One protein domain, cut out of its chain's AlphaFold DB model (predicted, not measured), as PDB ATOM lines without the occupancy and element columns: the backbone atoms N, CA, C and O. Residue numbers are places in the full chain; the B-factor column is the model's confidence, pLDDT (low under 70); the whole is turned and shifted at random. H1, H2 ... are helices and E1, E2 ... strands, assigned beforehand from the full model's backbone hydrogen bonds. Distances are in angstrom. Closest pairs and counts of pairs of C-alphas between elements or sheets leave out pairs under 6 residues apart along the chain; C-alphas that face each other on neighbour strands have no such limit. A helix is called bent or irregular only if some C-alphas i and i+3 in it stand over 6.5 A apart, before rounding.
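This is residues 167 to 306 of the 478 residues of an uncharacterized protein of Clostridiaceae bacterium (UniProt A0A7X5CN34). One long helix, H1, runs along a flat body and crosses a row of three shorter helices, H2, H3 and H4, that lie side by side and alternate in direction. H6 runs back beside H1, and residues 196 to 209, with no named element, fold back from the end of H1 to H2. The 140 printed residues hold six named helices in chain order, then strand E1, which pairs with no named strand; the class is mostly helix. The whole is compact, with a radius of gyration of the C-alphas of 15.1 A and spans of 44 by 40 by 21 A.

Find C-alpha 167 at (-17.102, 24.759, -36.768); from there H1 runs 40.2 A to C-alpha 195 at (-26.352, 59.477, -18.817). Look next for H2, residues 210 to 218, 12.9 A; H3, 225 to 243, 27.3 A; H4, 251 to 261, 15.6 A; H5, 264 to 272, 13.9 A; and H6, 284 to 293, 14.3 A. E1, residues 304 to 306, 6.3 A, ends at (-38.528, 45.310, -10.674).

Begin at the hub, H1, which touches five helices. Its C-alpha 186 is 5.0 A from that of Ala 254 in H4, about perpendicular at 76 degrees. At Gln 172 it touches H6, 5.6 A from the C-alpha of Leu 293, a shallow tilt of 31 degrees, opposite ways. Residues 167 to 175 touch H2, closest at the C-alphas of Ala 171 and Lys 215, 5.3 A. H1 only just touches H3 and H5, with 3 pairs of C-alphas within 8 A each. H2 and H3 form a helical hairpin, closest at the C-alphas of Leu 213 and Phe 235, 7.3 A; H3 and H4 form another, closest at those of Ser 241 and Trp 251, 5.1 A. Every O i to N i+4 pair is within hydrogen-bond range in H1, H4 and H6, against 3 of 5 in H2, 14 of 15 in H3 and 3 of 5 in H5, which is irregular, C-alphas 268 and 271 being 8.0 A apart.

The C-alphas of Glu 167 and Asn 272, the two farthest apart, are 45.1 A apart. The printed part has no cut; the links H1 to H2 and H5 to H6 are long. Look for pLDDT under 70 at residues 199 to 200, 203 and 295 to 296.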
ATOM      1  N   GLU A 167     -17.595  23.509 -36.203       72.69
ATOM      2  CA  GLU A 167     -17.102  24.759 -36.768       72.69
ATOM      3  C   GLU A 167     -18.155  25.871 -36.661       72.69
ATOM      4  O   GLU A 167     -17.840  26.962 -36.194       72.69
ATOM      5  N   ILE A 168     -19.420  25.573 -36.989       75.75
ATOM      6  CA  ILE A 168     -20.533  26.507 -36.792       75.75
ATOM      7  C   ILE A 168     -20.775  26.733 -35.295       75.75
ATOM      8  O   ILE A 168     -20.961  27.874 -34.893       75.75
ATOM      9  N   ARG A 169     -20.706  25.697 -34.450       73.69
ATOM     10  CA  ARG A 169     -20.912  25.827 -33.000       73.69
ATOM     11  C   ARG A 169     -19.836  26.694 -32.343       73.69
ATOM     12  O   ARG A 169     -20.166  27.613 -31.608       73.69
ATOM     13  N   THR A 170     -18.562  26.452 -32.635       81.88
ATOM     14  CA  THR A 170     -17.442  27.265 -32.142       81.88
ATOM     15  C   THR A 170     -17.528  28.694 -32.671       81.88
ATOM     16  O   THR A 170     -17.253  29.638 -31.934       81.88
ATOM     17  N   ALA A 171     -17.935  28.880 -33.931       89.31
ATOM     18  CA  ALA A 171     -18.188  30.208 -34.476       89.31
ATOM     19  C   ALA A 171     -19.340  30.912 -33.736       89.31
ATOM     20  O   ALA A 171     -19.179  32.061 -33.345       89.31
ATOM     21  N   GLN A 172     -20.452  30.223 -33.477       88.94
ATOM     22  CA  GLN A 172     -21.597  30.726 -32.710       88.94
ATOM     23  C   GLN A 172     -21.226  31.100 -31.266       88.94
ATOM     24  O   GLN A 172     -21.555  32.194 -30.813       88.94
ATOM     25  N   GLU A 173     -20.491  30.241 -30.553       86.31
ATOM     26  CA  GLU A 173     -19.998  30.503 -29.191       86.31
ATOM     27  C   GLU A 173     -19.038  31.704 -29.168       86.31
ATOM     28  O   GLU A 173     -19.177  32.610 -28.352       86.31
ATOM     29  N   SER A 174     -18.097  31.772 -30.114       92.00
ATOM     30  CA  SER A 174     -17.173  32.906 -30.211       92.00
ATOM     31  C   SER A 174     -17.892  34.212 -30.549       92.00
ATOM     32  O   SER A 174     -17.578  35.244 -29.966       92.00
ATOM     33  N   LEU A 175     -18.821  34.188 -31.506       95.69
ATOM     34  CA  LEU A 175     -19.534  35.381 -31.952       95.69
ATOM     35  C   LEU A 175     -20.534  35.873 -30.903       95.69
ATOM     36  O   LEU A 175     -20.684  37.078 -30.764       95.69
ATOM     37  N   SER A 176     -21.195  34.984 -30.155       93.81
ATOM     38  CA  SER A 176     -22.114  35.389 -29.077       93.81
ATOM     39  C   SER A 176     -21.384  36.114 -27.948       93.81
ATOM     40  O   SER A 176     -21.849  37.165 -27.516       93.81
ATOM     41  N   LEU A 177     -20.200  35.635 -27.552       93.38
ATOM     42  CA  LEU A 177     -19.350  36.339 -26.584       93.38
ATOM     43  C   LEU A 177     -18.919  37.716 -27.100       93.38
ATOM     44  O   LEU A 177     -19.062  38.708 -26.391       93.38
ATOM     45  N   ILE A 178     -18.428  37.796 -28.342       95.25
ATOM     46  CA  ILE A 178     -18.008  39.069 -28.949       95.25
ATOM     47  C   ILE A 178     -19.183  40.047 -29.044       95.25
ATOM     48  O   ILE A 178     -19.027  41.224 -28.731       95.25
ATOM     49  N   LEU A 179     -20.355  39.562 -29.458       96.19
ATOM     50  CA  LEU A 179     -21.566  40.364 -29.566       96.19
ATOM     51  C   LEU A 179     -21.966  40.946 -28.207       96.19
ATOM     52  O   LEU A 179     -22.245  42.139 -28.123       96.19
ATOM     53  N   TRP A 180     -21.974  40.118 -27.158       94.81
ATOM     54  CA  TRP A 180     -22.348  40.554 -25.816       94.81
ATOM     55  C   TRP A 180     -21.359  41.570 -25.245       94.81
ATOM     56  O   TRP A 180     -21.759  42.681 -24.908       94.81
ATOM     57  N   TYR A 181     -20.065  41.241 -25.214       94.06
ATOM     58  CA  TYR A 181     -19.047  42.143 -24.667       94.06
ATOM     59  C   TYR A 181     -18.909  43.434 -25.475       94.06
ATOM     60  O   TYR A 181     -18.742  44.508 -24.901       94.06
ATOM     61  N   GLY A 182     -19.031  43.357 -26.803       95.12
ATOM     62  CA  GLY A 182     -19.039  44.540 -27.658       95.12
ATOM     63  C   GLY A 182     -20.200  45.479 -27.327       95.12
ATOM     64  O   GLY A 182     -20.008  46.692 -27.259       95.12
ATOM     65  N   MET A 183     -21.386  44.923 -27.061       96.12
ATOM     66  CA  MET A 183     -22.550  45.692 -26.621       96.12
ATOM     67  C   MET A 183     -22.399  46.241 -25.199       96.12
ATOM     68  O   MET A 183     -22.758  47.392 -24.975       96.12
ATOM     69  N   GLU A 184     -21.840  45.482 -24.253       94.81
ATOM     70  CA  GLU A 184     -21.551  45.982 -22.899       94.81
ATOM     71  C   GLU A 184     -20.567  47.154 -22.920       94.81
ATOM     72  O   GLU A 184     -20.794  48.157 -22.247       94.81
ATOM     73  N   ASN A 185     -19.514  47.077 -23.735       93.75
ATOM     74  CA  ASN A 185     -18.542  48.161 -23.870       93.75
ATOM     75  C   ASN A 185     -19.165  49.406 -24.518       93.75
ATOM     76  O   ASN A 185     -18.958  50.518 -24.033       93.75
ATOM     77  N   ALA A 186     -19.979  49.223 -25.563       94.81
ATOM     78  CA  ALA A 186     -20.745  50.315 -26.164       94.81
ATOM     79  C   ALA A 186     -21.721  50.952 -25.160       94.81
ATOM     80  O   ALA A 186     -21.846  52.175 -25.105       94.81
ATOM     81  N   TRP A 187     -22.373  50.135 -24.331       94.75
ATOM     82  CA  TRP A 187     -23.303  50.598 -23.306       94.75
ATOM     83  C   TRP A 187     -22.595  51.375 -22.202       94.75
ATOM     84  O   TRP A 187     -23.054  52.447 -21.827       94.75
ATOM     85  N   ASN A 188     -21.461  50.876 -21.711       91.81
ATOM     86  CA  ASN A 188     -20.666  51.557 -20.692       91.81
ATOM     87  C   ASN A 188     -20.198  52.930 -21.180       91.81
ATOM     88  O   ASN A 188     -20.296  53.905 -20.438       91.81
ATOM     89  N   TYR A 189     -19.752  53.012 -22.437       91.81
ATOM     90  CA  TYR A 189     -19.428  54.286 -23.066       91.81
ATOM     91  C   TYR A 189     -20.637  55.229 -23.074       91.81
ATOM     92  O   TYR A 189     -20.562  56.330 -22.531       91.81
ATOM     93  N   TYR A 190     -21.769  54.771 -23.620       92.88
ATOM     94  CA  TYR A 190     -22.979  55.587 -23.709       92.88
ATOM     95  C   TYR A 190     -23.446  56.065 -22.328       92.88
ATOM     96  O   TYR A 190     -23.764  57.236 -22.134       92.88
ATOM     97  N   TRP A 191     -23.460  55.165 -21.349       90.88
ATOM     98  CA  TRP A 191     -23.895  55.448 -19.990       90.88
ATOM     99  C   TRP A 191     -23.022  56.512 -19.319       90.88
ATOM    100  O   TRP A 191     -23.547  57.457 -18.732       90.88
ATOM    101  N   ASN A 192     -21.696  56.400 -19.412       90.06
ATOM    102  CA  ASN A 192     -20.810  57.383 -18.791       90.06
ATOM    103  C   ASN A 192     -20.869  58.735 -19.518       90.06
ATOM    104  O   ASN A 192     -20.965  59.765 -18.855       90.06
ATOM    105  N   GLN A 193     -20.906  58.726 -20.852       88.62
ATOM    106  CA  GLN A 193     -20.873  59.947 -21.657       88.62
ATOM    107  C   GLN A 193     -22.198  60.721 -21.647       88.62
ATOM    108  O   GLN A 193     -22.190  61.942 -21.537       88.62
ATOM    109  N   TYR A 194     -23.338  60.038 -21.789       88.88
ATOM    110  CA  TYR A 194     -24.633  60.692 -22.031       88.88
ATOM    111  C   TYR A 194     -25.588  60.634 -20.843       88.88
ATOM    112  O   TYR A 194     -26.483  61.471 -20.744       88.88
ATOM    113  N   ILE A 195     -25.432  59.653 -19.949       87.31
ATOM    114  CA  ILE A 195     -26.352  59.477 -18.817       87.31
ATOM    115  C   ILE A 195     -25.756  60.040 -17.526       87.31
ATOM    116  O   ILE A 195     -26.452  60.725 -16.779       87.31
ATOM    117  N   LYS A 196     -24.481  59.759 -17.253       85.38
ATOM    118  CA  LYS A 196     -23.782  60.278 -16.071       85.38
ATOM    119  C   LYS A 196     -23.095  61.621 -16.286       85.38
ATOM    120  O   LYS A 196     -22.843  62.286 -15.286       85.38
ATOM    121  N   ASP A 197     -22.805  61.986 -17.535       81.94
ATOM    122  CA  ASP A 197     -22.043  63.194 -17.879       81.94
ATOM    123  C   ASP A 197     -20.641  63.190 -17.219       81.94
ATOM    124  O   ASP A 197     -20.217  64.139 -16.562       81.94
ATOM    125  N   GLU A 198     -19.939  62.047 -17.297       79.31
ATOM    126  CA  GLU A 198     -18.579  61.873 -16.764       79.31
ATOM    127  C   GLU A 198     -17.516  62.200 -17.836       79.31
ATOM    128  O   GLU A 198     -17.207  61.375 -18.691       79.31
ATOM    129  N   ASP A 199     -16.883  63.375 -17.729       66.50
ATOM    130  CA  ASP A 199     -15.879  63.896 -18.684       66.50
ATOM    131  C   ASP A 199     -14.560  63.089 -18.793       66.50
ATOM    132  O   ASP A 199     -13.739  63.355 -19.671       66.50
ATOM    133  N   THR A 200     -14.286  62.146 -17.883       63.97
ATOM    134  CA  THR A 200     -12.960  61.499 -17.748       63.97
ATOM    135  C   THR A 200     -12.991  59.977 -17.887       63.97
ATOM    136  O   THR A 200     -12.270  59.278 -17.171       63.97
ATOM    137  N   PHE A 201     -13.842  59.446 -18.763       70.50
ATOM    138  CA  PHE A 201     -13.923  58.009 -19.021       70.50
ATOM    139  C   PHE A 201     -12.953  57.579 -20.136       70.50
ATOM    140  O   PHE A 201     -12.959  58.152 -21.223       70.50
ATOM    141  N   GLU A 202     -12.116  56.568 -19.876       70.50
ATOM    142  CA  GLU A 202     -11.272  55.947 -20.907       70.50
ATOM    143  C   GLU A 202     -12.051  54.846 -21.640       70.50
ATOM    144  O   GLU A 202     -12.589  53.922 -21.030       70.50
ATOM    145  N   GLU A 203     -12.117  54.961 -22.965       69.12
ATOM    146  CA  GLU A 203     -12.867  54.055 -23.833       69.12
ATOM    147  C   GLU A 203     -12.107  52.737 -24.072       69.12
ATOM    148  O   GLU A 203     -10.985  52.740 -24.579       69.12
ATOM    149  N   GLU A 204     -12.743  51.592 -23.800       81.56
ATOM    150  CA  GLU A 204     -12.220  50.262 -24.154       81.56
ATOM    151  C   GLU A 204     -13.211  49.496 -25.045       81.56
ATOM    152  O   GLU A 204     -13.973  48.638 -24.594       81.56
ATOM    153  N   PHE A 205     -13.218  49.791 -26.349       89.94
ATOM    154  CA  PHE A 205     -14.004  49.016 -27.314       89.94
ATOM    155  C   PHE A 205     -13.339  47.682 -27.672       89.94
ATOM    156  O   PHE A 205     -12.115  47.548 -27.733       89.94
ATOM    157  N   SER A 206     -14.166  46.670 -27.943       85.69
ATOM    158  CA  SER A 206     -13.690  45.343 -28.334       85.69
ATOM    159  C   SER A 206     -13.102  45.358 -29.743       85.69
ATOM    160  O   SER A 206     -13.806  45.633 -30.712       85.69
ATOM    161  N   VAL A 207     -11.833  44.963 -29.877       90.00
ATOM    162  CA  VAL A 207     -11.191  44.825 -31.190       90.00
ATOM    163  C   VAL A 207     -11.807  43.658 -31.965       90.00
ATOM    164  O   VAL A 207     -11.680  42.502 -31.563       90.00
ATOM    165  N   ILE A 208     -12.426  43.956 -33.111       93.44
ATOM    166  CA  ILE A 208     -13.009  42.955 -34.016       93.44
ATOM    167  C   ILE A 208     -12.055  42.674 -35.179       93.44
ATOM    168  O   ILE A 208     -11.713  43.577 -35.949       93.44
ATOM    169  N   THR A 209     -11.637  41.417 -35.339       92.00
ATOM    170  CA  THR A 209     -10.692  41.023 -36.395       92.00
ATOM    171  C   THR A 209     -11.396  40.513 -37.655       92.00
ATOM    172  O   THR A 209     -12.536  40.050 -37.611       92.00
ATOM    173  N   GLU A 210     -10.686  40.492 -38.788       91.06
ATOM    174  CA  GLU A 210     -11.167  39.838 -40.021       91.06
ATOM    175  C   GLU A 210     -11.482  38.347 -39.812       91.06
ATOM    176  O   GLU A 210     -12.393  37.798 -40.432       91.06
ATOM    177  N   THR A 211     -10.768  37.688 -38.892       91.56
ATOM    178  CA  THR A 211     -11.046  36.296 -38.514       91.56
ATOM    179  C   THR A 211     -12.409  36.169 -37.838       91.56
ATOM    180  O   THR A 211     -13.114  35.187 -38.064       91.56
ATOM    181  N   ASP A 212     -12.806  37.153 -37.029       93.12
ATOM    182  CA  ASP A 212     -14.118  37.163 -36.381       93.12
ATOM    183  C   ASP A 212     -15.229  37.415 -37.396       93.12
ATOM    184  O   ASP A 212     -16.225  36.695 -37.406       93.12
ATOM    185  N   LEU A 213     -15.025  38.347 -38.330       93.75
ATOM    186  CA  LEU A 213     -15.974  38.587 -39.418       93.75
ATOM    187  C   LEU A 213     -16.145  37.355 -40.319       93.75
ATOM    188  O   LEU A 213     -17.267  37.027 -40.711       93.75
ATOM    189  N   ALA A 214     -15.065  36.619 -40.596       92.69
ATOM    190  CA  ALA A 214     -15.124  35.381 -41.372       92.69
ATOM    191  C   ALA A 214     -15.995  34.300 -40.703       92.69
ATOM    192  O   ALA A 214     -16.668  33.539 -41.405       92.69
ATOM    193  N   LYS A 215     -16.064  34.258 -39.362       94.25
ATOM    194  CA  LYS A 215     -16.948  33.331 -38.630       94.25
ATOM    195  C   LYS A 215     -18.427  33.584 -38.926       94.25
ATOM    196  O   LYS A 215     -19.215  32.644 -38.879       94.25
ATOM    197  N   ILE A 216     -18.815  34.812 -39.279       94.88
ATOM    198  CA  ILE A 216     -20.209  35.119 -39.631       94.88
ATOM    199  C   ILE A 216     -20.616  34.384 -40.917       94.88
ATOM    200  O   ILE A 216     -21.745  33.906 -41.034       94.88
ATOM    201  N   GLU A 217     -19.692  34.221 -41.869       93.19
ATOM    202  CA  GLU A 217     -19.960  33.460 -43.093       93.19
ATOM    203  C   GLU A 217     -20.065  31.953 -42.837       93.19
ATOM    204  O   GLU A 217     -20.870  31.290 -43.490       93.19
ATOM    205  N   ILE A 218     -19.328  31.424 -41.853       87.69
ATOM    206  CA  ILE A 218     -19.419  30.016 -41.428       87.69
ATOM    207  C   ILE A 218     -20.843  29.693 -40.958       87.69
ATOM    208  O   ILE A 218     -21.407  28.667 -41.332       87.69
ATOM    209  N   ILE A 219     -21.445  30.585 -40.168       86.88
ATOM    210  CA  ILE A 219     -22.762  30.365 -39.552       86.88
ATOM    211  C   ILE A 219     -23.930  30.859 -40.415       86.88
ATOM    212  O   ILE A 219     -25.089  30.767 -40.023       86.88
ATOM    213  N   LYS A 220     -23.664  31.385 -41.613       87.25
ATOM    214  CA  LYS A 220     -24.684  32.002 -42.471       87.25
ATOM    215  C   LYS A 220     -25.896  31.107 -42.722       87.25
ATOM    216  O   LYS A 220     -27.020  31.594 -42.774       87.25
ATOM    217  N   THR A 221     -25.676  29.807 -42.901       78.81
ATOM    218  CA  THR A 221     -26.750  28.845 -43.185       78.81
ATOM    219  C   THR A 221     -27.528  28.411 -41.946       78.81
ATOM    220  O   THR A 221     -28.562  27.768 -42.106       78.81
ATOM    221  N   SER A 222     -27.047  28.711 -40.732       77.94
ATOM    222  CA  SER A 222     -27.765  28.417 -39.484       77.94
ATOM    223  C   SER A 222     -28.667  29.563 -39.019       77.94
ATOM    224  O   SER A 222     -29.469  29.362 -38.112       77.94
ATOM    225  N   LEU A 223     -28.581  30.738 -39.650       81.56
ATOM    226  CA  LEU A 223     -29.396  31.909 -39.336       81.56
ATOM    227  C   LEU A 223     -30.472  32.146 -40.400       81.56
ATOM    228  O   LEU A 223     -30.274  31.877 -41.587       81.56
ATOM    229  N   ILE A 224     -31.602  32.723 -39.984       84.38
ATOM    230  CA  ILE A 224     -32.532  33.338 -40.937       84.38
ATOM    231  C   ILE A 224     -31.886  34.575 -41.567       84.38
ATOM    232  O   ILE A 224     -30.964  35.181 -41.010       84.38
ATOM    233  N   LYS A 225     -32.382  34.955 -42.745       89.19
ATOM    234  CA  LYS A 225     -31.803  36.020 -43.568       89.19
ATOM    235  C   LYS A 225     -31.707  37.339 -42.795       89.19
ATOM    236  O   LYS A 225     -30.671  37.996 -42.835       89.19
ATOM    237  N   GLU A 226     -32.764  37.689 -42.077       90.62
ATOM    238  CA  GLU A 226     -32.915  38.919 -41.304       90.62
ATOM    239  C   GLU A 226     -31.857  38.999 -40.194       90.62
ATOM    240  O   GLU A 226     -31.093  39.963 -40.140       90.62
ATOM    241  N   HIS A 227     -31.724  37.941 -39.385       93.00
ATOM    242  CA  HIS A 227     -30.725  37.867 -38.314       93.00
ATOM    243  C   HIS A 227     -29.291  37.903 -38.851       93.00
ATOM    244  O   HIS A 227     -28.444  38.572 -38.271       93.00
ATOM    245  N   TYR A 228     -29.005  37.241 -39.977       93.62
ATOM    246  CA  TYR A 228     -27.682  37.307 -40.605       93.62
ATOM    247  C   TYR A 228     -27.310  38.738 -41.026       93.62
ATOM    248  O   TYR A 228     -26.187  39.187 -40.780       93.62
ATOM    249  N   PHE A 229     -28.239  39.475 -41.644       95.06
ATOM    250  CA  PHE A 229     -27.985  40.864 -42.032       95.06
ATOM    251  C   PHE A 229     -27.825  41.780 -40.821       95.06
ATOM    252  O   PHE A 229     -26.892  42.583 -40.806       95.06
ATOM    253  N   ALA A 230     -28.679  41.633 -39.807       95.50
ATOM    254  CA  ALA A 230     -28.572  42.401 -38.573       95.50
ATOM    255  C   ALA A 230     -27.239  42.127 -37.859       95.50
ATOM    256  O   ALA A 230     -26.533  43.067 -37.502       95.50
ATOM    257  N   LEU A 231     -26.828  40.857 -37.761       96.19
ATOM    258  CA  LEU A 231     -25.551  40.461 -37.168       96.19
ATOM    259  C   LEU A 231     -24.360  41.084 -37.907       96.19
ATOM    260  O   LEU A 231     -23.465  41.631 -37.267       96.19
ATOM    261  N   ARG A 232     -24.355  41.073 -39.249       95.94
ATOM    262  CA  ARG A 232     -23.291  41.734 -40.028       95.94
ATOM    263  C   ARG A 232     -23.245  43.239 -39.807       95.94
ATOM    264  O   ARG A 232     -22.154  43.788 -39.704       95.94
ATOM    265  N   GLN A 233     -24.398  43.899 -39.720       96.06
ATOM    266  CA  GLN A 233     -24.443  45.329 -39.412       96.06
ATOM    267  C   GLN A 233     -23.899  45.614 -38.011       96.06
ATOM    268  O   GLN A 233     -23.107  46.540 -37.856       96.06
ATOM    269  N   ILE A 234     -24.266  44.799 -37.017       97.12
ATOM    270  CA  ILE A 234     -23.772  44.960 -35.647       97.12
ATOM    271  C   ILE A 234     -22.252  44.815 -35.605       97.12
ATOM    272  O   ILE A 234     -21.563  45.720 -35.148       97.12
ATOM    273  N   PHE A 235     -21.715  43.721 -36.148       96.81
ATOM    274  CA  PHE A 235     -20.273  43.471 -36.151       96.81
ATOM    275  C   PHE A 235     -19.489  44.517 -36.946       96.81
ATOM    276  O   PHE A 235     -18.381  44.873 -36.555       96.81
ATOM    277  N   HIS A 236     -20.066  45.050 -38.025       94.50
ATOM    278  CA  HIS A 236     -19.463  46.163 -38.749       94.50
ATOM    279  C   HIS A 236     -19.356  47.418 -37.874       94.50
ATOM    280  O   HIS A 236     -18.293  48.032 -37.825       94.50
ATOM    281  N   LYS A 237     -20.421  47.775 -37.144       95.31
ATOM    282  CA  LYS A 237     -20.399  48.919 -36.222       95.31
ATOM    283  C   LYS A 237     -19.456  48.693 -35.036       95.31
ATOM    284  O   LYS A 237     -18.710  49.604 -34.704       95.31
ATOM    285  N   LEU A 238     -19.413  47.486 -34.467       95.56
ATOM    286  CA  LEU A 238     -18.456  47.124 -33.410       95.56
ATOM    287  C   LEU A 238     -17.001  47.203 -33.896       95.56
ATOM    288  O   LEU A 238     -16.132  47.686 -33.185       95.56
ATOM    289  N   GLN A 239     -16.715  46.775 -35.127       95.25
ATOM    290  CA  GLN A 239     -15.380  46.953 -35.703       95.25
ATOM    291  C   GLN A 239     -15.055  48.443 -35.857       95.25
ATOM    292  O   GLN A 239     -13.967  48.898 -35.496       95.25
ATOM    293  N   LYS A 240     -16.014  49.210 -36.384       94.06
ATOM    294  CA  LYS A 240     -15.876  50.645 -36.618       94.06
ATOM    295  C   LYS A 240     -15.771  51.466 -35.339       94.06
ATOM    296  O   LYS A 240     -15.127  52.507 -35.396       94.06
ATOM    297  N   SER A 241     -16.290  50.997 -34.205       93.06
ATOM    298  CA  SER A 241     -16.107  51.699 -32.935       93.06
ATOM    299  C   SER A 241     -14.658  51.731 -32.467       93.06
ATOM    300  O   SER A 241     -14.249  52.694 -31.837       93.06
ATOM    301  N   THR A 242     -13.854  50.735 -32.847       88.44
ATOM    302  CA  THR A 242     -12.419  50.710 -32.522       88.44
ATOM    303  C   THR A 242     -11.569  51.494 -33.522       88.44
ATOM    304  O   THR A 242     -10.608  52.150 -33.133       88.44
ATOM    305  N   VAL A 243     -11.858  51.377 -34.825       87.88
ATOM    306  CA  VAL A 243     -10.961  51.894 -35.884       87.88
ATOM    307  C   VAL A 243     -11.424  53.201 -36.526       87.88
ATOM    308  O   VAL A 243     -10.665  53.800 -37.285       87.88
ATOM    309  N   GLY A 244     -12.666  53.616 -36.283       87.75
ATOM    310  CA  GLY A 244     -13.267  54.783 -36.914       87.75
ATOM    311  C   GLY A 244     -13.487  54.651 -38.427       87.75
ATOM    312  O   GLY A 244     -13.510  53.570 -39.037       87.75
ATOM    313  N   SER A 245     -13.702  55.797 -39.060       88.88
ATOM    314  CA  SER A 245     -13.829  55.970 -40.507       88.88
ATOM    315  C   SER A 245     -13.185  57.292 -40.937       88.88
ATOM    316  O   SER A 245     -12.593  57.981 -40.113       88.88
ATOM    317  N   GLU A 246     -13.297  57.655 -42.215       86.25
ATOM    318  CA  GLU A 246     -12.836  58.970 -42.687       86.25
ATOM    319  C   GLU A 246     -13.623  60.125 -42.041       86.25
ATOM    320  O   GLU A 246     -13.050  61.185 -41.802       86.25
ATOM    321  N   ASP A 247     -14.897  59.896 -41.694       87.31
ATOM    322  CA  ASP A 247     -15.825  60.934 -41.222       87.31
ATOM    323  C   ASP A 247     -16.144  60.863 -39.716       87.31
ATOM    324  O   ASP A 247     -16.793  61.758 -39.179       87.31
ATOM    325  N   LYS A 248     -15.751  59.779 -39.032       88.88
ATOM    326  CA  LYS A 248     -16.144  59.466 -37.642       88.88
ATOM    327  C   LYS A 248     -14.984  58.863 -36.865       88.88
ATOM    328  O   LYS A 248     -14.265  58.025 -37.412       88.88
ATOM    329  N   ASN A 249     -14.850  59.224 -35.593       86.31
ATOM    330  CA  ASN A 249     -13.743  58.778 -34.741       86.31
ATOM    331  C   ASN A 249     -13.886  57.324 -34.272       86.31
ATOM    332  O   ASN A 249     -12.890  56.683 -33.961       86.31
ATOM    333  N   GLY A 250     -15.105  56.788 -34.261       89.44
ATOM    334  CA  GLY A 250     -15.400  55.406 -33.900       89.44
ATOM    335  C   GLY A 250     -16.540  55.322 -32.900       89.44
ATOM    336  O   GLY A 250     -17.536  54.646 -33.169       89.44
ATOM    337  N   TRP A 251     -16.436  56.047 -31.787       90.44
ATOM    338  CA  TRP A 251     -17.435  56.057 -30.716       90.44
ATOM    339  C   TRP A 251     -18.858  56.342 -31.222       90.44
ATOM    340  O   TRP A 251     -19.819  55.777 -30.702       90.44
ATOM    341  N   GLU A 252     -19.006  57.114 -32.305       93.94
ATOM    342  CA  GLU A 252     -20.291  57.401 -32.946       93.94
ATOM    343  C   GLU A 252     -21.014  56.104 -33.360       93.94
ATOM    344  O   GLU A 252     -22.226  55.980 -33.209       93.94
ATOM    345  N   TYR A 253     -20.280  55.092 -33.835       94.88
ATOM    346  CA  TYR A 253     -20.854  53.795 -34.206       94.88
ATOM    347  C   TYR A 253     -21.304  52.972 -32.995       94.88
ATOM    348  O   TYR A 253     -22.249  52.190 -33.117       94.88
ATOM    349  N   ALA A 254     -20.642  53.134 -31.845       94.06
ATOM    350  CA  ALA A 254     -21.074  52.522 -30.591       94.06
ATOM    351  C   ALA A 254     -22.378  53.168 -30.103       94.06
ATOM    352  O   ALA A 254     -23.316  52.454 -29.754       94.06
ATOM    353  N   VAL A 255     -22.475  54.498 -30.174       93.81
ATOM    354  CA  VAL A 255     -23.703  55.243 -29.857       93.81
ATOM    355  C   VAL A 255     -24.862  54.784 -30.739       93.81
ATOM    356  O   VAL A 255     -25.895  54.375 -30.219       93.81
ATOM    357  N   GLU A 256     -24.663  54.709 -32.056       95.31
ATOM    358  CA  GLU A 256     -25.705  54.235 -32.975       95.31
ATOM    359  C   GLU A 256     -26.142  52.775 -32.733       95.31
ATOM    360  O   GLU A 256     -27.221  52.371 -33.173       95.31
ATOM    361  N   LEU A 257     -25.289  51.931 -32.138       95.50
ATOM    362  CA  LEU A 257     -25.678  50.573 -31.738       95.50
ATOM    363  C   LEU A 257     -26.597  50.610 -30.525       95.50
ATOM    364  O   LEU A 257     -27.616  49.919 -30.515       95.50
ATOM    365  N   ILE A 258     -26.237  51.417 -29.530       96.25
ATOM    366  CA  ILE A 258     -27.012  51.581 -28.305       96.25
ATOM    367  C   ILE A 258     -28.370  52.204 -28.607       96.25
ATOM    368  O   ILE A 258     -29.382  51.628 -28.229       96.25
ATOM    369  N   GLU A 259     -28.418  53.278 -29.393       93.50
ATOM    370  CA  GLU A 259     -29.672  53.912 -29.818       93.50
ATOM    371  C   GLU A 259     -30.604  52.970 -30.586       93.50
ATOM    372  O   GLU A 259     -31.821  53.130 -30.538       93.50
ATOM    373  N   LYS A 260     -30.046  51.975 -31.285       93.62
ATOM    374  CA  LYS A 260     -30.844  50.985 -32.009       93.62
ATOM    375  C   LYS A 260     -31.351  49.855 -31.110       93.62
ATOM    376  O   LYS A 260     -32.472  49.393 -31.297       93.62
ATOM    377  N   TYR A 261     -30.503  49.336 -30.225       95.00
ATOM    378  CA  TYR A 261     -30.748  48.051 -29.564       95.00
ATOM    379  C   TYR A 261     -30.990  48.141 -28.058       95.00
ATOM    380  O   TYR A 261     -31.261  47.101 -27.456       95.00
ATOM    381  N   VAL A 262     -30.944  49.331 -27.463       94.00
ATOM    382  CA  VAL A 262     -31.360  49.604 -26.079       94.00
ATOM    383  C   VAL A 262     -32.677  50.372 -26.081       94.00
ATOM    384  O   VAL A 262     -32.943  51.170 -26.977       94.00
ATOM    385  N   GLU A 263     -33.521  50.108 -25.087       90.94
ATOM    386  CA  GLU A 263     -34.866  50.663 -25.032       90.94
ATOM    387  C   GLU A 263     -34.857  52.202 -24.915       90.94
ATOM    388  O   GLU A 263     -34.202  52.762 -24.027       90.94
ATOM    389  N   PRO A 264     -35.607  52.917 -25.774       87.19
ATOM    390  CA  PRO A 264     -35.448  54.358 -25.979       87.19
ATOM    391  C   PRO A 264     -35.806  55.193 -24.747       87.19
ATOM    392  O   PRO A 264     -35.141  56.189 -24.456       87.19
ATOM    393  N   LEU A 265     -36.821  54.788 -23.975       87.25
ATOM    394  CA  LEU A 265     -37.144  55.480 -22.723       87.25
ATOM    395  C   LEU A 265     -36.021  55.371 -21.695       87.25
ATOM    396  O   LEU A 265     -35.798  56.313 -20.935       87.25
ATOM    397  N   TYR A 266     -35.301  54.251 -21.686       88.50
ATOM    398  CA  TYR A 266     -34.182  54.065 -20.780       88.50
ATOM    399  C   TYR A 266     -32.985  54.935 -21.188       88.50
ATOM    400  O   TYR A 266     -32.344  55.532 -20.327       88.50
ATOM    401  N   LEU A 267     -32.730  55.099 -22.492       89.44
ATOM    402  CA  LEU A 267     -31.720  56.043 -22.991       89.44
ATOM    403  C   LEU A 267     -32.028  57.484 -22.582       89.44
ATOM    404  O   LEU A 267     -31.134  58.226 -22.187       89.44
ATOM    405  N   LYS A 268     -33.307  57.866 -22.630       86.31
ATOM    406  CA  LYS A 268     -33.732  59.232 -22.329       86.31
ATOM    407  C   LYS A 268     -33.766  59.554 -20.829       86.31
ATOM    408  O   LYS A 268     -33.373  60.650 -20.438       86.31
ATOM    409  N   TYR A 269     -34.272  58.642 -19.996       87.12
ATOM    410  CA  TYR A 269     -34.520  58.900 -18.569       87.12
ATOM    411  C   TYR A 269     -33.612  58.110 -17.629       87.12
ATOM    412  O   TYR A 269     -33.786  58.197 -16.415       87.12
ATOM    413  N   GLY A 270     -32.636  57.361 -18.149       87.12
ATOM    414  CA  GLY A 270     -31.776  56.477 -17.360       87.12
ATOM    415  C   GLY A 270     -31.098  57.162 -16.167       87.12
ATOM    416  O   GLY A 270     -30.937  56.536 -15.123       87.12
ATOM    417  N   SER A 271     -30.795  58.461 -16.266       88.94
ATOM    418  CA  SER A 271     -30.205  59.265 -15.179       88.94
ATOM    419  C   SER A 271     -31.162  59.514 -14.004       88.94
ATOM    420  O   SER A 271     -30.726  59.828 -12.897       88.94
ATOM    421  N   ASN A 272     -32.470  59.371 -14.220       89.25
ATOM    422  CA  ASN A 272     -33.515  59.527 -13.209       89.25
ATOM    423  C   ASN A 272     -34.088  58.188 -12.718       89.25
ATOM    424  O   ASN A 272     -34.884  58.175 -11.774       89.25
ATOM    425  N   MET A 273     -33.703  57.079 -13.347       90.75
ATOM    426  CA  MET A 273     -34.184  55.729 -13.058       90.75
ATOM    427  C   MET A 273     -33.208  54.961 -12.159       90.75
ATOM    428  O   MET A 273     -32.067  55.363 -11.933       90.75
ATOM    429  N   VAL A 274     -33.652  53.811 -11.648       90.75
ATOM    430  CA  VAL A 274     -32.735  52.827 -11.059       90.75
ATOM    431  C   VAL A 274     -31.889  52.207 -12.172       90.75
ATOM    432  O   VAL A 274     -32.432  51.763 -13.180       90.75
ATOM    433  N   ALA A 275     -30.572  52.130 -11.963       90.25
ATOM    434  CA  ALA A 275     -29.663  51.494 -12.909       90.25
ATOM    435  C   ALA A 275     -29.954  49.985 -13.039       90.25
ATOM    436  O   ALA A 275     -29.789  49.218 -12.088       90.25
ATOM    437  N   LEU A 276     -30.367  49.562 -14.231       89.38
ATOM    438  CA  LEU A 276     -30.604  48.176 -14.615       89.38
ATOM    439  C   LEU A 276     -29.422  47.616 -15.424       89.38
ATOM    440  O   LEU A 276     -28.750  48.360 -16.141       89.38
ATOM    441  N   PRO A 277     -29.153  46.299 -15.342       90.62
ATOM    442  CA  PRO A 277     -28.140  45.671 -16.183       90.62
ATOM    443  C   PRO A 277     -28.576  45.679 -17.654       90.62
ATOM    444  O   PRO A 277     -29.766  45.551 -17.939       90.62
ATOM    445  N   LEU A 278     -27.615  45.724 -18.586       92.81
ATOM    446  CA  LEU A 278     -27.876  45.805 -20.033       92.81
ATOM    447  C   LEU A 278     -28.891  44.758 -20.523       92.81
ATOM    448  O   LEU A 278     -29.804  45.080 -21.274       92.81
ATOM    449  N   LYS A 279     -28.801  43.515 -20.034       91.69
ATOM    450  CA  LYS A 279     -29.719  42.421 -20.406       91.69
ATOM    451  C   LYS A 279     -31.201  42.706 -20.136       91.69
ATOM    452  O   LYS A 279     -32.050  42.054 -20.724       91.69
ATOM    453  N   SER A 280     -31.493  43.640 -19.234       90.12
ATOM    454  CA  SER A 280     -32.848  44.049 -18.864       90.12
ATOM    455  C   SER A 280     -33.380  45.202 -19.711       90.12
ATOM    456  O   SER A 280     -34.536  45.557 -19.570       90.12
ATOM    457  N   ILE A 281     -32.544  45.841 -20.524       92.44
ATOM    458  CA  ILE A 281     -32.898  47.081 -21.230       92.44
ATOM    459  C   ILE A 281     -32.577  46.998 -22.724       92.44
ATOM    460  O   ILE A 281     -32.605  48.009 -23.414       92.44
ATOM    461  N   VAL A 282     -32.232  45.812 -23.226       94.38
ATOM    462  CA  VAL A 282     -32.065  45.565 -24.660       94.38
ATOM    463  C   VAL A 282     -33.403  45.246 -25.313       94.38
ATOM    464  O   VAL A 282     -34.248  44.561 -24.740       94.38
ATOM    465  N   THR A 283     -33.544  45.680 -26.558       92.12
ATOM    466  CA  THR A 283     -34.737  45.460 -27.379       92.12
ATOM    467  C   THR A 283     -35.023  43.981 -27.638       92.12
ATOM    468  O   THR A 283     -34.119  43.140 -27.727       92.12
ATOM    469  N   LYS A 284     -36.300  43.659 -27.892       90.38
ATOM    470  CA  LYS A 284     -36.718  42.327 -28.375       90.38
ATOM    471  C   LYS A 284     -35.961  41.880 -29.626       90.38
ATOM    472  O   LYS A 284     -35.626  40.702 -29.730       90.38
ATOM    473  N   GLU A 285     -35.693  42.796 -30.560       91.50
ATOM    474  CA  GLU A 285     -34.923  42.505 -31.780       91.50
ATOM    475  C   GLU A 285     -33.520  42.001 -31.417       91.50
ATOM    476  O   GLU A 285     -33.090  40.954 -31.904       91.50
ATOM    477  N   PHE A 286     -32.827  42.689 -30.504       95.00
ATOM    478  CA  PHE A 286     -31.503  42.271 -30.056       95.00
ATOM    479  C   PHE A 286     -31.529  40.900 -29.371       95.00
ATOM    480  O   PHE A 286     -30.705  40.041 -29.689       95.00
ATOM    481  N   ILE A 287     -32.503  40.662 -28.485       94.31
ATOM    482  CA  ILE A 287     -32.690  39.365 -27.816       94.31
ATOM    483  C   ILE A 287     -32.871  38.245 -28.848       94.31
ATOM    484  O   ILE A 287     -32.251  37.188 -28.729       94.31
ATOM    485  N   GLN A 288     -33.681  38.464 -29.888       92.06
ATOM    486  CA  GLN A 288     -33.899  37.482 -30.955       92.06
ATOM    487  C   GLN A 288     -32.621  37.191 -31.750       92.06
ATOM    488  O   GLN A 288     -32.323  36.024 -32.016       92.06
ATOM    489  N   ILE A 289     -31.845  38.225 -32.091       94.56
ATOM    490  CA  ILE A 289     -30.562  38.078 -32.791       94.56
ATOM    491  C   ILE A 289     -29.566  37.302 -31.920       94.56
ATOM    492  O   ILE A 289     -28.956  36.341 -32.394       94.56
ATOM    493  N   PHE A 290     -29.424  37.685 -30.648       95.19
ATOM    494  CA  PHE A 290     -28.516  37.032 -29.707       95.19
ATOM    495  C   PHE A 290     -28.897  35.565 -29.482       95.19
ATOM    496  O   PHE A 290     -28.046  34.687 -29.602       95.19
ATOM    497  N   ASN A 291     -30.176  35.270 -29.242       89.38
ATOM    498  CA  ASN A 291     -30.656  33.905 -28.998       89.38
ATOM    499  C   ASN A 291     -30.593  33.015 -30.245       89.38
ATOM    500  O   ASN A 291     -30.438  31.804 -30.127       89.38
ATOM    501  N   ALA A 292     -30.691  33.588 -31.449       85.56
ATOM    502  CA  ALA A 292     -30.462  32.843 -32.686       85.56
ATOM    503  C   ALA A 292     -28.981  32.474 -32.890       85.56
ATOM    504  O   ALA A 292     -28.665  31.529 -33.616       85.56
ATOM    505  N   LEU A 293     -28.076  33.232 -32.268       87.19
ATOM    506  CA  LEU A 293     -26.636  33.034 -32.338       87.19
ATOM    507  C   LEU A 293     -26.109  32.126 -31.223       87.19
ATOM    508  O   LEU A 293     -25.283  31.264 -31.505       87.19
ATOM    509  N   SER A 294     -26.549  32.338 -29.982       82.25
ATOM    510  CA  SER A 294     -25.974  31.745 -28.773       82.25
ATOM    511  C   SER A 294     -26.495  30.322 -28.518       82.25
ATOM    512  O   SER A 294     -27.685  30.136 -28.263       82.25
ATOM    513  N   PRO A 295     -25.625  29.294 -28.539       66.62
ATOM    514  CA  PRO A 295     -26.029  27.912 -28.295       66.62
ATOM    515  C   PRO A 295     -25.990  27.519 -26.807       66.62
ATOM    516  O   PRO A 295     -26.426  26.421 -26.466       66.62
ATOM    517  N   LEU A 296     -25.425  28.366 -25.935       64.06
ATOM    518  CA  LEU A 296     -25.166  28.059 -24.519       64.06
ATOM    519  C   LEU A 296     -26.049  28.853 -23.553       64.06
ATOM    520  O   LEU A 296     -26.413  28.337 -22.499       64.06
ATOM    521  N   GLU A 297     -26.379  30.092 -23.905       74.19
ATOM    522  CA  GLU A 297     -27.110  31.021 -23.046       74.19
ATOM    523  C   GLU A 297     -28.183  31.747 -23.853       74.19
ATOM    524  O   GLU A 297     -27.931  32.173 -24.978       74.19
ATOM    525  N   SER A 298     -29.371  31.899 -23.278       82.50
ATOM    526  CA  SER A 298     -30.455  32.676 -23.870       82.50
ATOM    527  C   SER A 298     -30.782  33.873 -22.992       82.50
ATOM    528  O   SER A 298     -30.939  33.731 -21.780       82.50
ATOM    529  N   LEU A 299     -30.956  35.032 -23.616       88.69
ATOM    530  CA  LEU A 299     -31.544  36.199 -22.983       88.69
ATOM    531  C   LEU A 299     -33.059  36.012 -22.895       88.69
ATOM    532  O   LEU A 299     -33.718  35.676 -23.883       88.69
ATOM    533  N   GLU A 300     -33.606  36.235 -21.706       86.56
ATOM    534  CA  GLU A 300     -35.046  36.227 -21.473       86.56
ATOM    535  C   GLU A 300     -35.588  37.649 -21.565       86.56
ATOM    536  O   GLU A 300     -35.023  38.584 -20.998       86.56
ATOM    537  N   TYR A 301     -36.705  37.803 -22.271       87.06
ATOM    538  CA  TYR A 301     -37.444  39.053 -22.270       87.06
ATOM    539  C   TYR A 301     -38.351  39.111 -21.040       87.06
ATOM    540  O   TYR A 301     -39.134  38.188 -20.805       87.06
ATOM    541  N   SER A 302     -38.276  40.213 -20.297       86.81
ATOM    542  CA  SER A 302     -39.220  40.533 -19.229       86.81
ATOM    543  C   SER A 302     -39.983  41.785 -19.616       86.81
ATOM    544  O   SER A 302     -39.375  42.758 -20.036       86.81
ATOM    545  N   SER A 303     -41.305  41.767 -19.461       87.31
ATOM    546  CA  SER A 303     -42.116  42.968 -19.674       87.31
ATOM    547  C   SER A 303     -42.071  43.927 -18.489       87.31
ATOM    548  O   SER A 303     -42.401  45.098 -18.616       87.31
ATOM    549  N   GLU A 304     -41.705  43.422 -17.311       90.56
ATOM    550  CA  GLU A 304     -41.634  44.193 -16.076       90.56
ATOM    551  C   GLU A 304     -40.251  44.031 -15.458       90.56
ATOM    552  O   GLU A 304     -39.773  42.917 -15.222       90.56
ATOM    553  N   HIS A 305     -39.611  45.153 -15.160       90.38
ATOM    554  CA  HIS A 305     -38.342  45.190 -14.455       90.38
ATOM    555  C   HIS A 305     -38.574  45.784 -13.080       90.38
ATOM    556  O   HIS A 305     -39.083  46.899 -12.941       90.38
ATOM    557  N   LEU A 306     -38.223  45.002 -12.061       88.94
ATOM    558  CA  LEU A 306     -38.528  45.310 -10.674       88.94
ATOM    559  C   LEU A 306     -37.277  45.741  -9.912       88.94
ATOM    560  O   LEU A 306     -36.214  45.132 -10.036       88.94
TER     561      LEU A 306